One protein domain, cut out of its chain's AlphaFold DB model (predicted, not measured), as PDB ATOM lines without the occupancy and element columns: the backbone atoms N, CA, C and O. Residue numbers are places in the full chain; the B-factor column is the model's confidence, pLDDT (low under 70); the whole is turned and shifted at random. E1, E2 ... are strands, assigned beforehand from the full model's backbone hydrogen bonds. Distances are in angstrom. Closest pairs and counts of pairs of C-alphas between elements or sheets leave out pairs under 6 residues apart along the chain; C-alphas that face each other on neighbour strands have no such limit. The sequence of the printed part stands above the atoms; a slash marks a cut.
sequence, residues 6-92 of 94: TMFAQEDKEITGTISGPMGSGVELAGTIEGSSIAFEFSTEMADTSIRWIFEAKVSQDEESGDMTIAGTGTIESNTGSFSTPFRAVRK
ATOM      1  N   THR A   6       3.160  54.887   0.876       60.38
ATOM      2  CA  THR A   6       2.625  53.895   1.805       60.38
ATOM      3  C   THR A   6       1.426  54.501   2.508       60.38
ATOM      4  O   THR A   6       1.558  55.499   3.217       60.38
ATOM      5  N   MET A   7       0.262  53.888   2.321       66.81
ATOM      6  CA  MET A   7      -0.936  54.174   3.105       66.81
ATOM      7  C   MET A   7      -1.133  53.027   4.082       66.81
ATOM      8  O   MET A   7      -1.049  51.873   3.676       66.81
ATOM      9  N   PHE A   8      -1.375  53.326   5.353       68.12
ATOM     10  CA  PHE A   8      -1.630  52.300   6.356       68.12
ATOM     11  C   PHE A   8      -2.715  52.753   7.332       68.12
ATOM     12  O   PHE A   8      -2.824  53.937   7.663       68.12
ATOM     13  N   ALA A   9      -3.510  51.791   7.774       67.38
ATOM     14  CA  ALA A   9      -4.421  51.866   8.895       67.38
ATOM     15  C   ALA A   9      -3.856  51.010  10.031       67.38
ATOM     16  O   ALA A   9      -3.210  49.988   9.797       67.38
ATOM     17  N   GLN A  10      -4.089  51.451  11.261       69.25
ATOM     18  CA  GLN A  10      -3.768  50.687  12.456       69.25
ATOM     19  C   GLN A  10      -5.067  50.431  13.213       69.25
ATOM     20  O   GLN A  10      -5.769  51.386  13.549       69.25
ATOM     21  N   GLU A  11      -5.347  49.164  13.500       72.69
ATOM     22  CA  GLU A  11      -6.402  48.733  14.415       72.69
ATOM     23  C   GLU A  11      -5.746  47.929  15.543       72.69
ATOM     24  O   GLU A  11      -5.165  46.870  15.317       72.69
ATOM     25  N   ASP A  12      -5.769  48.477  16.761       77.88
ATOM     26  CA  ASP A  12      -5.041  47.955  17.921       77.88
ATOM     27  C   ASP A  12      -3.545  47.711  17.630       77.88
ATOM     28  O   ASP A  12      -2.731  48.641  17.635       77.88
ATOM     29  N   LYS A  13      -3.185  46.446  17.392       72.44
ATOM     30  CA  LYS A  13      -1.824  45.985  17.101       72.44
ATOM     31  C   LYS A  13      -1.619  45.642  15.634       72.44
ATOM     32  O   LYS A  13      -0.477  45.454  15.232       72.44
ATOM     33  N   GLU A  14      -2.674  45.526  14.844       72.94
ATOM     34  CA  GLU A  14      -2.564  45.179  13.432       72.94
ATOM     35  C   GLU A  14      -2.379  46.441  12.597       72.94
ATOM     36  O   GLU A  14      -3.080  47.439  12.766       72.94
ATOM     37  N   ILE A  15      -1.417  46.388  11.680       73.00
ATOM     38  CA  ILE A  15      -1.299  47.336  10.585       73.00
ATOM     39  C   ILE A  15      -1.762  46.635   9.327       73.00
ATOM     40  O   ILE A  15      -1.194  45.620   8.922       73.00
ATOM     41  N   THR A  16      -2.720  47.256   8.659       74.25
ATOM     42  CA  THR A  16      -3.051  46.938   7.277       74.25
ATOM     43  C   THR A  16      -2.744  48.147   6.413       74.25
ATOM     44  O   THR A  16      -2.860  49.293   6.841       74.25
ATOM     45  N   GLY A  17      -2.291  47.937   5.189       69.19
ATOM     46  CA  GLY A  17      -1.948  49.046   4.323       69.19
ATOM     47  C   GLY A  17      -1.701  48.626   2.898       69.19
ATOM     48  O   GLY A  17      -1.790  47.458   2.537       69.19
ATOM     49  N   THR A  18      -1.361  49.608   2.083       68.94
ATOM     50  CA  THR A  18      -0.956  49.397   0.705       68.94
ATOM     51  C   THR A  18       0.301  50.194   0.418       68.94
ATOM     52  O   THR A  18       0.353  51.400   0.684       68.94
ATOM     53  N   ILE A  19       1.297  49.534  -0.163       67.00
ATOM     54  CA  ILE A  19       2.480  50.176  -0.726       67.00
ATOM     55  C   ILE A  19       2.272  50.327  -2.232       67.00
ATOM     56  O   ILE A  19       1.962  49.369  -2.937       67.00
ATOM     57  N   SER A  20       2.484  51.538  -2.733       64.06
ATOM     58  CA  SER A  20       2.575  51.826  -4.160       64.06
ATOM     59  C   SER A  20       3.976  52.325  -4.494       64.06
ATOM     60  O   SER A  20       4.490  53.264  -3.885       64.06
ATOM     61  N   GLY A  21       4.616  51.683  -5.465       63.31
ATOM     62  CA  GLY A  21       5.976  52.004  -5.879       63.31
ATOM     63  C   GLY A  21       6.311  51.433  -7.257       63.31
ATOM     64  O   GLY A  21       5.435  50.923  -7.953       63.31
ATOM     65  N   PRO A  22       7.586  51.474  -7.677       54.94
ATOM     66  CA  PRO A  22       8.003  50.956  -8.984       54.94
ATOM     67  C   PRO A  22       7.853  49.432  -9.123       54.94
ATOM     68  O   PRO A  22       8.024  48.912 -10.218       54.94
ATOM     69  N   MET A  23       7.557  48.720  -8.031       57.50
ATOM     70  CA  MET A  23       7.331  47.270  -8.021       57.50
ATOM     71  C   MET A  23       5.862  46.889  -8.227       57.50
ATOM     72  O   MET A  23       5.559  45.710  -8.371       57.50
ATOM     73  N   GLY A  24       4.957  47.870  -8.237       55.91
ATOM     74  CA  GLY A  24       3.518  47.658  -8.317       55.91
ATOM     75  C   GLY A  24       2.753  48.697  -7.501       55.91
ATOM     76  O   GLY A  24       3.276  49.280  -6.547       55.91
ATOM     77  N   SER A  25       1.508  48.947  -7.894       57.81
ATOM     78  CA  SER A  25       0.569  49.765  -7.127       57.81
ATOM     79  C   SER A  25      -0.303  48.861  -6.265       57.81
ATOM     80  O   SER A  25      -0.826  47.869  -6.765       57.81
ATOM     81  N   GLY A  26      -0.488  49.228  -4.997       59.56
ATOM     82  CA  GLY A  26      -1.448  48.558  -4.120       59.56
ATOM     83  C   GLY A  26      -0.982  47.227  -3.528       59.56
ATOM     84  O   GLY A  26      -1.819  46.372  -3.271       59.56
ATOM     85  N   VAL A  27       0.323  47.031  -3.313       66.75
ATOM     86  CA  VAL A  27       0.819  45.835  -2.616       66.75
ATOM     87  C   VAL A  27       0.310  45.856  -1.181       66.75
ATOM     88  O   VAL A  27       0.632  46.787  -0.439       66.75
ATOM     89  N   GLU A  28      -0.476  44.851  -0.804       65.00
ATOM     90  CA  GLU A  28      -1.021  44.735   0.546       65.00
ATOM     91  C   GLU A  28       0.104  44.548   1.567       65.00
ATOM     92  O   GLU A  28       0.978  43.690   1.441       65.00
ATOM     93  N   LEU A  29       0.076  45.397   2.583       70.25
ATOM     94  CA  LEU A  29       0.928  45.355   3.753       70.25
ATOM     95  C   LEU A  29       0.066  44.844   4.896       70.25
ATOM     96  O   LEU A  29      -0.917  45.484   5.258       70.25
ATOM     97  N   ALA A  30       0.454  43.713   5.470       69.88
ATOM     98  CA  ALA A  30      -0.081  43.224   6.729       69.88
ATOM     99  C   ALA A  30       1.094  43.061   7.693       69.88
ATOM    100  O   ALA A  30       2.095  42.422   7.365       69.88
ATOM    101  N   GLY A  31       1.000  43.684   8.859       70.69
ATOM    102  CA  GLY A  31       2.043  43.629   9.871       70.69
ATOM    103  C   GLY A  31       1.480  43.863  11.258       70.69
ATOM    104  O   GLY A  31       0.313  44.209  11.425       70.69
ATOM    105  N   THR A  32       2.332  43.704  12.259       71.81
ATOM    106  CA  THR A  32       1.949  43.894  13.658       71.81
ATOM    107  C   THR A  32       2.846  44.954  14.287       71.81
ATOM    108  O   THR A  32       4.068  44.917  14.123       71.81
ATOM    109  N   ILE A  33       2.247  45.906  15.001       72.62
ATOM    110  CA  ILE A  33       2.957  46.812  15.903       72.62
ATOM    111  C   ILE A  33       3.055  46.138  17.261       72.62
ATOM    112  O   ILE A  33       2.050  45.907  17.938       72.62
ATOM    113  N   GLU A  34       4.285  45.901  17.703       75.69
ATOM    114  CA  GLU A  34       4.571  45.595  19.099       75.69
ATOM    115  C   GLU A  34       5.343  46.759  19.723       75.69
ATOM    116  O   GLU A  34       6.542  46.951  19.504       75.69
ATOM    117  N   GLY A  35       4.624  47.579  20.494       77.31
ATOM    118  CA  GLY A  35       5.173  48.792  21.095       77.31
ATOM    119  C   GLY A  35       5.528  49.831  20.033       77.31
ATOM    120  O   GLY A  35       4.643  50.426  19.430       77.31
ATOM    121  N   SER A  36       6.826  50.057  19.821       79.06
ATOM    122  CA  SER A  36       7.355  51.009  18.838       79.06
ATOM    123  C   SER A  36       8.045  50.336  17.653       79.06
ATOM    124  O   SER A  36       8.749  51.012  16.910       79.06
ATOM    125  N   SER A  37       7.865  49.027  17.457       80.31
ATOM    126  CA  SER A  37       8.484  48.271  16.363       80.31
ATOM    127  C   SER A  37       7.431  47.711  15.411       80.31
ATOM    128  O   SER A  37       6.398  47.207  15.845       80.31
ATOM    129  N   ILE A  38       7.731  47.780  14.115       77.31
ATOM    130  CA  ILE A  38       6.968  47.188  13.018       77.31
ATOM    131  C   ILE A  38       7.894  46.247  12.263       77.31
ATOM    132  O   ILE A  38       8.985  46.646  11.854       77.31
ATOM    133  N   ALA A  39       7.419  45.037  12.001       79.94
ATOM    134  CA  ALA A  39       8.009  44.158  11.009       79.94
ATOM    135  C   ALA A  39       6.907  43.647  10.078       79.94
ATOM    136  O   ALA A  39       5.844  43.233  10.541       79.94
ATOM    137  N   PHE A  40       7.153  43.690   8.774       75.38
ATOM    138  CA  PHE A  40       6.306  43.019   7.793       75.38
ATOM    139  C   PHE A  40       7.147  42.506   6.636       75.38
ATOM    140  O   PHE A  40       8.180  43.076   6.278       75.38
ATOM    141  N   GLU A  41       6.679  41.423   6.036       80.19
ATOM    142  CA  GLU A  41       7.283  40.860   4.846       80.19
ATOM    143  C   GLU A  41       6.216  40.505   3.825       80.19
ATOM    144  O   GLU A  41       5.114  40.087   4.169       80.19
ATOM    145  N   PHE A  42       6.552  40.667   2.553       73.62
ATOM    146  CA  PHE A  42       5.729  40.171   1.462       73.62
ATOM    147  C   PHE A  42       6.622  39.683   0.335       73.62
ATOM    148  O   PHE A  42       7.781  40.072   0.210       73.62
ATOM    149  N   SER A  43       6.087  38.806  -0.501       75.88
ATOM    150  CA  SER A  43       6.782  38.325  -1.687       75.88
ATOM    151  C   SER A  43       5.996  38.710  -2.930       75.88
ATOM    152  O   SER A  43       4.774  38.607  -2.968       75.88
ATOM    153  N   THR A  44       6.704  39.201  -3.941       73.38
ATOM    154  CA  THR A  44       6.143  39.508  -5.255       73.38
ATOM    155  C   THR A  44       6.731  38.543  -6.266       73.38
ATOM    156  O   THR A  44       7.954  38.472  -6.411       73.38
ATOM    157  N   GLU A  45       5.872  37.827  -6.983       72.12
ATOM    158  CA  GLU A  45       6.280  37.041  -8.142       72.12
ATOM    159  C   GLU A  45       6.340  37.961  -9.364       72.12
ATOM    160  O   GLU A  45       5.325  38.465  -9.843       72.12
ATOM    161  N   MET A  46       7.550  38.220  -9.854       69.75
ATOM    162  CA  MET A  46       7.768  38.781 -11.184       69.75
ATOM    163  C   MET A  46       8.103  37.623 -12.119       69.75
ATOM    164  O   MET A  46       8.726  36.674 -11.663       69.75
ATOM    165  N   ALA A  47       7.693  37.700 -13.391       70.00
ATOM    166  CA  ALA A  47       7.788  36.648 -14.421       70.00
ATOM    167  C   ALA A  47       8.700  35.440 -14.090       70.00
ATOM    168  O   ALA A  47       8.194  34.338 -13.912       70.00
ATOM    169  N   ASP A  48      10.014  35.665 -13.957       73.38
ATOM    170  CA  ASP A  48      11.017  34.622 -13.691       73.38
ATOM    171  C   ASP A  48      11.745  34.768 -12.337       73.38
ATOM    172  O   ASP A  48      12.804  34.182 -12.109       73.38
ATOM    173  N   THR A  49      11.267  35.616 -11.426       70.31
ATOM    174  CA  THR A  49      11.930  35.892 -10.143       70.31
ATOM    175  C   THR A  49      10.928  36.192  -9.037       70.31
ATOM    176  O   THR A  49      10.179  37.167  -9.090       70.31
ATOM    177  N   SER A  50      10.988  35.397  -7.972       78.62
ATOM    178  CA  SER A  50      10.352  35.728  -6.699       78.62
ATOM    179  C   SER A  50      11.239  36.719  -5.953       78.62
ATOM    180  O   SER A  50      12.418  36.450  -5.705       78.62
ATOM    181  N   ILE A  51      10.676  37.873  -5.615       79.81
ATOM    182  CA  ILE A  51      11.344  38.893  -4.814       79.81
ATOM    183  C   ILE A  51      10.688  38.901  -3.441       79.81
ATOM    184  O   ILE A  51       9.481  39.118  -3.338       79.81
ATOM    185  N   ARG A  52      11.472  38.663  -2.393       83.06
ATOM    186  CA  ARG A  52      11.044  38.806  -1.005       83.06
ATOM    187  C   ARG A  52      11.392  40.206  -0.527       83.06
ATOM    188  O   ARG A  52      12.511  40.677  -0.700       83.06
ATOM    189  N   TRP A  53      10.430  40.849   0.097       78.94
ATOM    190  CA  TRP A  53      10.563  42.162   0.685       78.94
ATOM    191  C   TRP A  53      10.419  42.028   2.186       78.94
ATOM    192  O   TRP A  53       9.427  41.484   2.660       78.94
ATOM    193  N   ILE A  54      11.407  42.517   2.918       83.44
ATOM    194  CA  ILE A  54      11.464  42.468   4.372       83.44
ATOM    195  C   ILE A  54      11.578  43.906   4.850       83.44
ATOM    196  O   ILE A  54      12.532  44.599   4.504       83.44
ATOM    197  N   PHE A  55      10.614  44.368   5.629       79.88
ATOM    198  CA  PHE A  55      10.613  45.711   6.183       79.88
ATOM    199  C   PHE A  55      10.664  45.635   7.700       79.88
ATOM    200  O   PHE A  55       9.790  45.050   8.335       79.88
ATOM    201  N   GLU A  56      11.671  46.287   8.268       84.69
ATOM    202  CA  GLU A  56      11.834  46.449   9.708       84.69
ATOM    203  C   GLU A  56      11.870  47.939  10.019       84.69
ATOM    204  O   GLU A  56      12.723  48.669   9.508       84.69
ATOM    205  N   ALA A  57      10.941  48.412  10.840       82.31
ATOM    206  CA  ALA A  57      10.799  49.825  11.147       82.31
ATOM    207  C   ALA A  57      10.447  50.079  12.607       82.31
ATOM    208  O   ALA A  57      10.011  49.196  13.339       82.31
ATOM    209  N   LYS A  58      10.628  51.332  13.019       83.00
ATOM    210  CA  LYS A  58      10.153  51.850  14.292       83.00
ATOM    211  C   LYS A  58       9.104  52.926  14.091       83.00
ATOM    212  O   LYS A  58       9.233  53.755  13.190       83.00
ATOM    213  N   VAL A  59       8.110  52.912  14.968       78.19
ATOM    214  CA  VAL A  59       7.086  53.945  15.098       78.19
ATOM    215  C   VAL A  59       7.518  54.924  16.173       78.19
ATOM    216  O   VAL A  59       7.828  54.537  17.298       78.19
ATOM    217  N   SER A  60       7.509  56.201  15.828       77.75
ATOM    218  CA  SER A  60       7.581  57.302  16.776       77.75
ATOM    219  C   SER A  60       6.358  58.180  16.569       77.75
ATOM    220  O   SER A  60       6.162  58.692  15.464       77.75
ATOM    221  N   GLN A  61       5.555  58.339  17.614       77.06
ATOM    222  CA  GLN A  61       4.440  59.274  17.634       77.06
ATOM    223  C   GLN A  61       4.884  60.551  18.340       77.06
ATOM    224  O   GLN A  61       5.485  60.491  19.414       77.06
ATOM    225  N   ASP A  62       4.620  61.684  17.710       77.75
ATOM    226  CA  ASP A  62       4.727  62.989  18.338       77.75
ATOM    227  C   ASP A  62       3.424  63.254  19.109       77.75
ATOM    228  O   ASP A  62       2.351  63.321  18.513       77.75
ATOM    229  N   GLU A  63       3.497  63.327  20.440       74.88
ATOM    230  CA  GLU A  63       2.312  63.536  21.288       74.88
ATOM    231  C   GLU A  63       1.749  64.964  21.192       74.88
ATOM    232  O   GLU A  63       0.607  65.194  21.587       74.88
ATOM    233  N   GLU A  64       2.524  65.927  20.681       74.56
ATOM    234  CA  GLU A  64       2.110  67.327  20.563       74.56
ATOM    235  C   GLU A  64       1.374  67.581  19.240       74.56
ATOM    236  O   GLU A  64       0.335  68.242  19.235       74.56
ATOM    237  N   SER A  65       1.875  67.035  18.126       74.19
ATOM    238  CA  SER A  65       1.244  67.177  16.807       74.19
ATOM    239  C   SER A  65       0.309  66.031  16.420       74.19
ATOM    240  O   SER A  65      -0.452  66.173  15.465       74.19
ATOM    241  N   GLY A  66       0.370  64.893  17.118       70.81
ATOM    242  CA  GLY A  66      -0.300  63.651  16.712       70.81
ATOM    243  C   GLY A  66       0.380  62.951  15.528       70.81
ATOM    244  O   GLY A  66      -0.056  61.878  15.100       70.81
ATOM    245  N   ASP A  67       1.471  63.511  14.990       73.50
ATOM    246  CA  ASP A  67       2.141  62.952  13.820       73.50
ATOM    247  C   ASP A  67       2.776  61.601  14.150       73.50
ATOM    248  O   ASP A  67       3.578  61.455  15.075       73.50
ATOM    249  N   MET A  68       2.506  60.606  13.312       71.81
ATOM    250  CA  MET A  68       3.169  59.309  13.401       71.81
ATOM    251  C   MET A  68       4.237  59.196  12.326       71.81
ATOM    252  O   MET A  68       3.961  59.256  11.128       71.81
ATOM    253  N   THR A  69       5.480  58.990  12.749       76.88
ATOM    254  CA  THR A  69       6.603  58.687  11.862       76.88
ATOM    255  C   THR A  69       6.952  57.208  11.957       76.88
ATOM    256  O   THR A  69       7.173  56.681  13.043       76.88
ATOM    257  N   ILE A  70       7.066  56.557  10.802       76.44
ATOM    258  CA  ILE A  70       7.607  55.209  10.653       76.44
ATOM    259  C   ILE A  70       8.946  55.330   9.934       76.44
ATOM    260  O   ILE A  70       9.005  55.869   8.829       76.44
ATOM    261  N   ALA A  71      10.023  54.845  10.539       80.00
ATOM    262  CA  ALA A  71      11.347  54.852   9.923       80.00
ATOM    263  C   ALA A  71      12.031  53.500  10.088       80.00
ATOM    264  O   ALA A  71      12.007  52.917  11.172       80.00
ATOM    265  N   GLY A  72      12.646  53.005   9.022       81.44
ATOM    266  CA  GLY A  72      13.168  51.648   9.005       81.44
ATOM    267  C   GLY A  72      14.063  51.341   7.822       81.44
ATOM    268  O   GLY A  72      14.455  52.231   7.066       81.44
ATOM    269  N   THR A  73      14.353  50.057   7.662       83.31
ATOM    270  CA  THR A  73      15.088  49.501   6.530       83.31
ATOM    271  C   THR A  73      14.172  48.550   5.773       83.31
ATOM    272  O   THR A  73      13.572  47.656   6.363       83.31
ATOM    273  N   GLY A  74      14.057  48.759   4.464       82.19
ATOM    274  CA  GLY A  74      13.451  47.811   3.540       82.19
ATOM    275  C   GLY A  74      14.554  47.022   2.850       82.19
ATOM    276  O   GLY A  74      15.406  47.609   2.182       82.19
ATOM    277  N   THR A  75      14.551  45.709   3.021       83.69
ATOM    278  CA  THR A  75      15.446  44.770   2.354       83.69
ATOM    279  C   THR A  75      14.687  44.027   1.268       83.69
ATOM    280  O   THR A  75      13.580  43.539   1.469       83.69
ATOM    281  N   ILE A  76      15.307  43.958   0.104       81.31
ATOM    282  CA  ILE A  76      14.831  43.300  -1.098       81.31
ATOM    283  C   ILE A  76      15.748  42.113  -1.306       81.31
ATOM    284  O   ILE A  76      16.942  42.310  -1.508       81.31
ATOM    285  N   GLU A  77      15.217  40.904  -1.271       84.81
ATOM    286  CA  GLU A  77      15.961  39.686  -1.556       84.81
ATOM    287  C   GLU A  77      15.402  39.032  -2.813       84.81
ATOM    288  O   GLU A  77      14.194  38.881  -2.985       84.81
ATOM    289  N   SER A  78      16.291  38.631  -3.708       80.69
ATOM    290  CA  SER A  78      15.952  37.882  -4.912       80.69
ATOM    291  C   SER A  78      16.989  36.790  -5.142       80.69
ATOM    292  O   SER A  78      18.094  36.843  -4.599       80.69
ATOM    293  N   ASN A  79      16.694  35.866  -6.054       76.75
ATOM    294  CA  ASN A  79      17.666  34.862  -6.504       76.75
ATOM    295  C   ASN A  79      18.933  35.477  -7.140       76.75
ATOM    296  O   ASN A  79      19.934  34.784  -7.306       76.75
ATOM    297  N   THR A  80      18.899  36.764  -7.506       74.00
ATOM    298  CA  THR A  80      20.014  37.481  -8.152       74.00
ATOM    299  C   THR A  80      20.824  38.364  -7.201       74.00
ATOM    300  O   THR A  80      21.860  38.897  -7.595       74.00
ATOM    301  N   GLY A  81      20.384  38.506  -5.949       76.81
ATOM    302  CA  GLY A  81      21.052  39.318  -4.936       76.81
ATOM    303  C   GLY A  81      20.077  40.027  -4.002       76.81
ATOM    304  O   GLY A  81      18.859  39.991  -4.209       76.81
ATOM    305  N   SER A  82      20.650  40.692  -2.996       82.56
ATOM    306  CA  SER A  82      19.911  41.431  -1.973       82.56
ATOM    307  C   SER A  82      20.312  42.907  -1.942       82.56
ATOM    308  O   SER A  82      21.490  43.245  -2.079       82.56
ATOM    309  N   PHE A  83      19.338  43.794  -1.748       80.00
ATOM    310  CA  PHE A  83      19.530  45.238  -1.623       80.00
ATOM    311  C   PHE A  83      18.734  45.779  -0.438       80.00
ATOM    312  O   PHE A  83      17.551  45.487  -0.316       80.00
ATOM    313  N   SER A  84      19.350  46.615   0.396       81.69
ATOM    314  CA  SER A  84      18.678  47.247   1.537       81.69
ATOM    315  C   SER A  84      18.687  48.764   1.396       81.69
ATOM    316  O   SER A  84      19.705  49.361   1.039       81.69
ATOM    317  N   THR A  85      17.560  49.402   1.703       77.56
ATOM    318  CA  THR A  85      17.412  50.857   1.647       77.56
ATOM    319  C   THR A  85      16.663  51.394   2.863       77.56
ATOM    320  O   THR A  85      15.660  50.805   3.276       77.56
ATOM    321  N   PRO A  86      17.131  52.499   3.470       76.44
ATOM    322  CA  PRO A  86      16.381  53.151   4.528       76.44
ATOM    323  C   PRO A  86      15.126  53.813   3.952       76.44
ATOM    324  O   PRO A  86      15.162  54.415   2.877       76.44
ATOM    325  N   PHE A  87      14.028  53.762   4.697       72.56
ATOM    326  CA  PHE A  87      12.790  54.451   4.353       72.56
ATOM    327  C   PHE A  87      12.231  55.221   5.548       72.56
ATOM    328  O   PHE A  87      12.507  54.913   6.710       72.56
ATOM    329  N   ARG A  88      11.434  56.247   5.244       72.62
ATOM    330  CA  ARG A  88      10.694  57.033   6.228       72.62
ATOM    331  C   ARG A  88       9.322  57.389   5.669       72.62
ATOM    332  O   ARG A  88       9.239  57.997   4.604       72.62
ATOM    333  N   ALA A  89       8.277  57.059   6.413       68.50
ATOM    334  CA  ALA A  89       6.902  57.468   6.173       68.50
ATOM    335  C   ALA A  89       6.424  58.347   7.335       68.50
ATOM    336  O   ALA A  89       6.799  58.125   8.483       68.50
ATOM    337  N   VAL A  90       5.622  59.368   7.039       67.31
ATOM    338  CA  VAL A  90       5.024  60.250   8.050       67.31
ATOM    339  C   VAL A  90       3.537  60.338   7.755       67.31
ATOM    340  O   VAL A  90       3.155  60.777   6.670       67.31
ATOM    341  N   ARG A  91       2.708  59.920   8.709       67.75
ATOM    342  CA  ARG A  91       1.276  60.195   8.712       67.75
ATOM    343  C   ARG A  91       1.067  61.502   9.462       67.75
ATOM    344  O   ARG A  91       1.385  61.577  10.644       67.75
ATOM    345  N   LYS A  92       0.541  62.500   8.754       63.09
ATOM    346  CA  LYS A  92       0.057  63.734   9.369       63.09
ATOM    347  C   LYS A  92      -1.384  63.550   9.813       63.09
ATOM    348  O   LYS A  92      -2.194  63.087   9.005       63.09
TER     349      LYS A  92
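Overview. This is residues 6 to 92 of the 94 residues of an uncharacterized protein of marine metagenome (UniProt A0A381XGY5). A single sheet of seven strands curls like part of a barrel and folds back on itself, so that E1, E2, E3 and E4 face E6 and E7, with E5 as the hinge between these two leaves. The barrel is not closed by strand pairing: the edge strands E1 and E7 come near at one place, between Thr 6 and Ala 89. The printed part has 87 residues with seven named strands, E1 to E7 in sequence, and no named helix; the class is all strand. The sheet order is E1 - E2 - E3 - E4 - E5 - E6 - E7, all antiparallel. The whole is compact, with a radius of gyration of the C-alphas of 13.7 A, and its outline is a rod with spans of 47 by 21 by 21 A.

Arrangement. From the first printed residue, E1, residues 6 to 11, and E2, residues 14 to 21, form a hairpin at 172 degrees, with N 9 and O 16 2.7 A apart. E3, residues 24 to 34, is the next antiparallel neighbour of E2, with N 17 and O 29 at 2.8 A. Pairing is staggered here: E3 pairs with E2 over residues 24 to 32 and with E4, residues 37 to 46, over residues 32 to 34, where N 34 and O 37 are 3.1 A apart. E4 and E5, residues 49 to 61, stand at 159 degrees, with N 44 and O 51 at 2.8 A. E5 and E6, residues 68 to 78, have N 54 and O 75 at 2.8 A. E6 and E7, residues 81 to 91, have N 76 and O 83 at 2.7 A. These seven strands make a meander, each the antiparallel neighbour of the one before. The closest C-alphas of the edge strands E1 and E7 are those of Thr 6 and Ala 89, 7.1 A apart. E2 and E6 are apart, and so are E4 and E7.

Along the chain. E1 begins at C-alpha 6, (2.625, 53.895, 1.805), and measures 16.3 A. E2 measures 22.2 A, E3 27.5 A and E4 29.1 A. E5, the longest strand with 13 residues, runs 37.1 A from C-alpha 49 at (11.930, 35.892, -10.143). E6 measures 30.9 A, and E7 31.8 A, ending at C-alpha 91, (1.276, 60.195, 8.712).

Size, cuts and confidence. The C-alphas farthest apart, those of Asp 48 and Glu 64, are 48.2 A apart. The sheet is twisted, its C-alphas up to 10.2 A off the best plane. The printed part has no cut; the link from E5 to E6 is short, and the other five are tight. Mean pLDDT of the printed part is 73.8; residues 6 to 10, 17 to 28, 30, 46 and 89 to 92 are under 70.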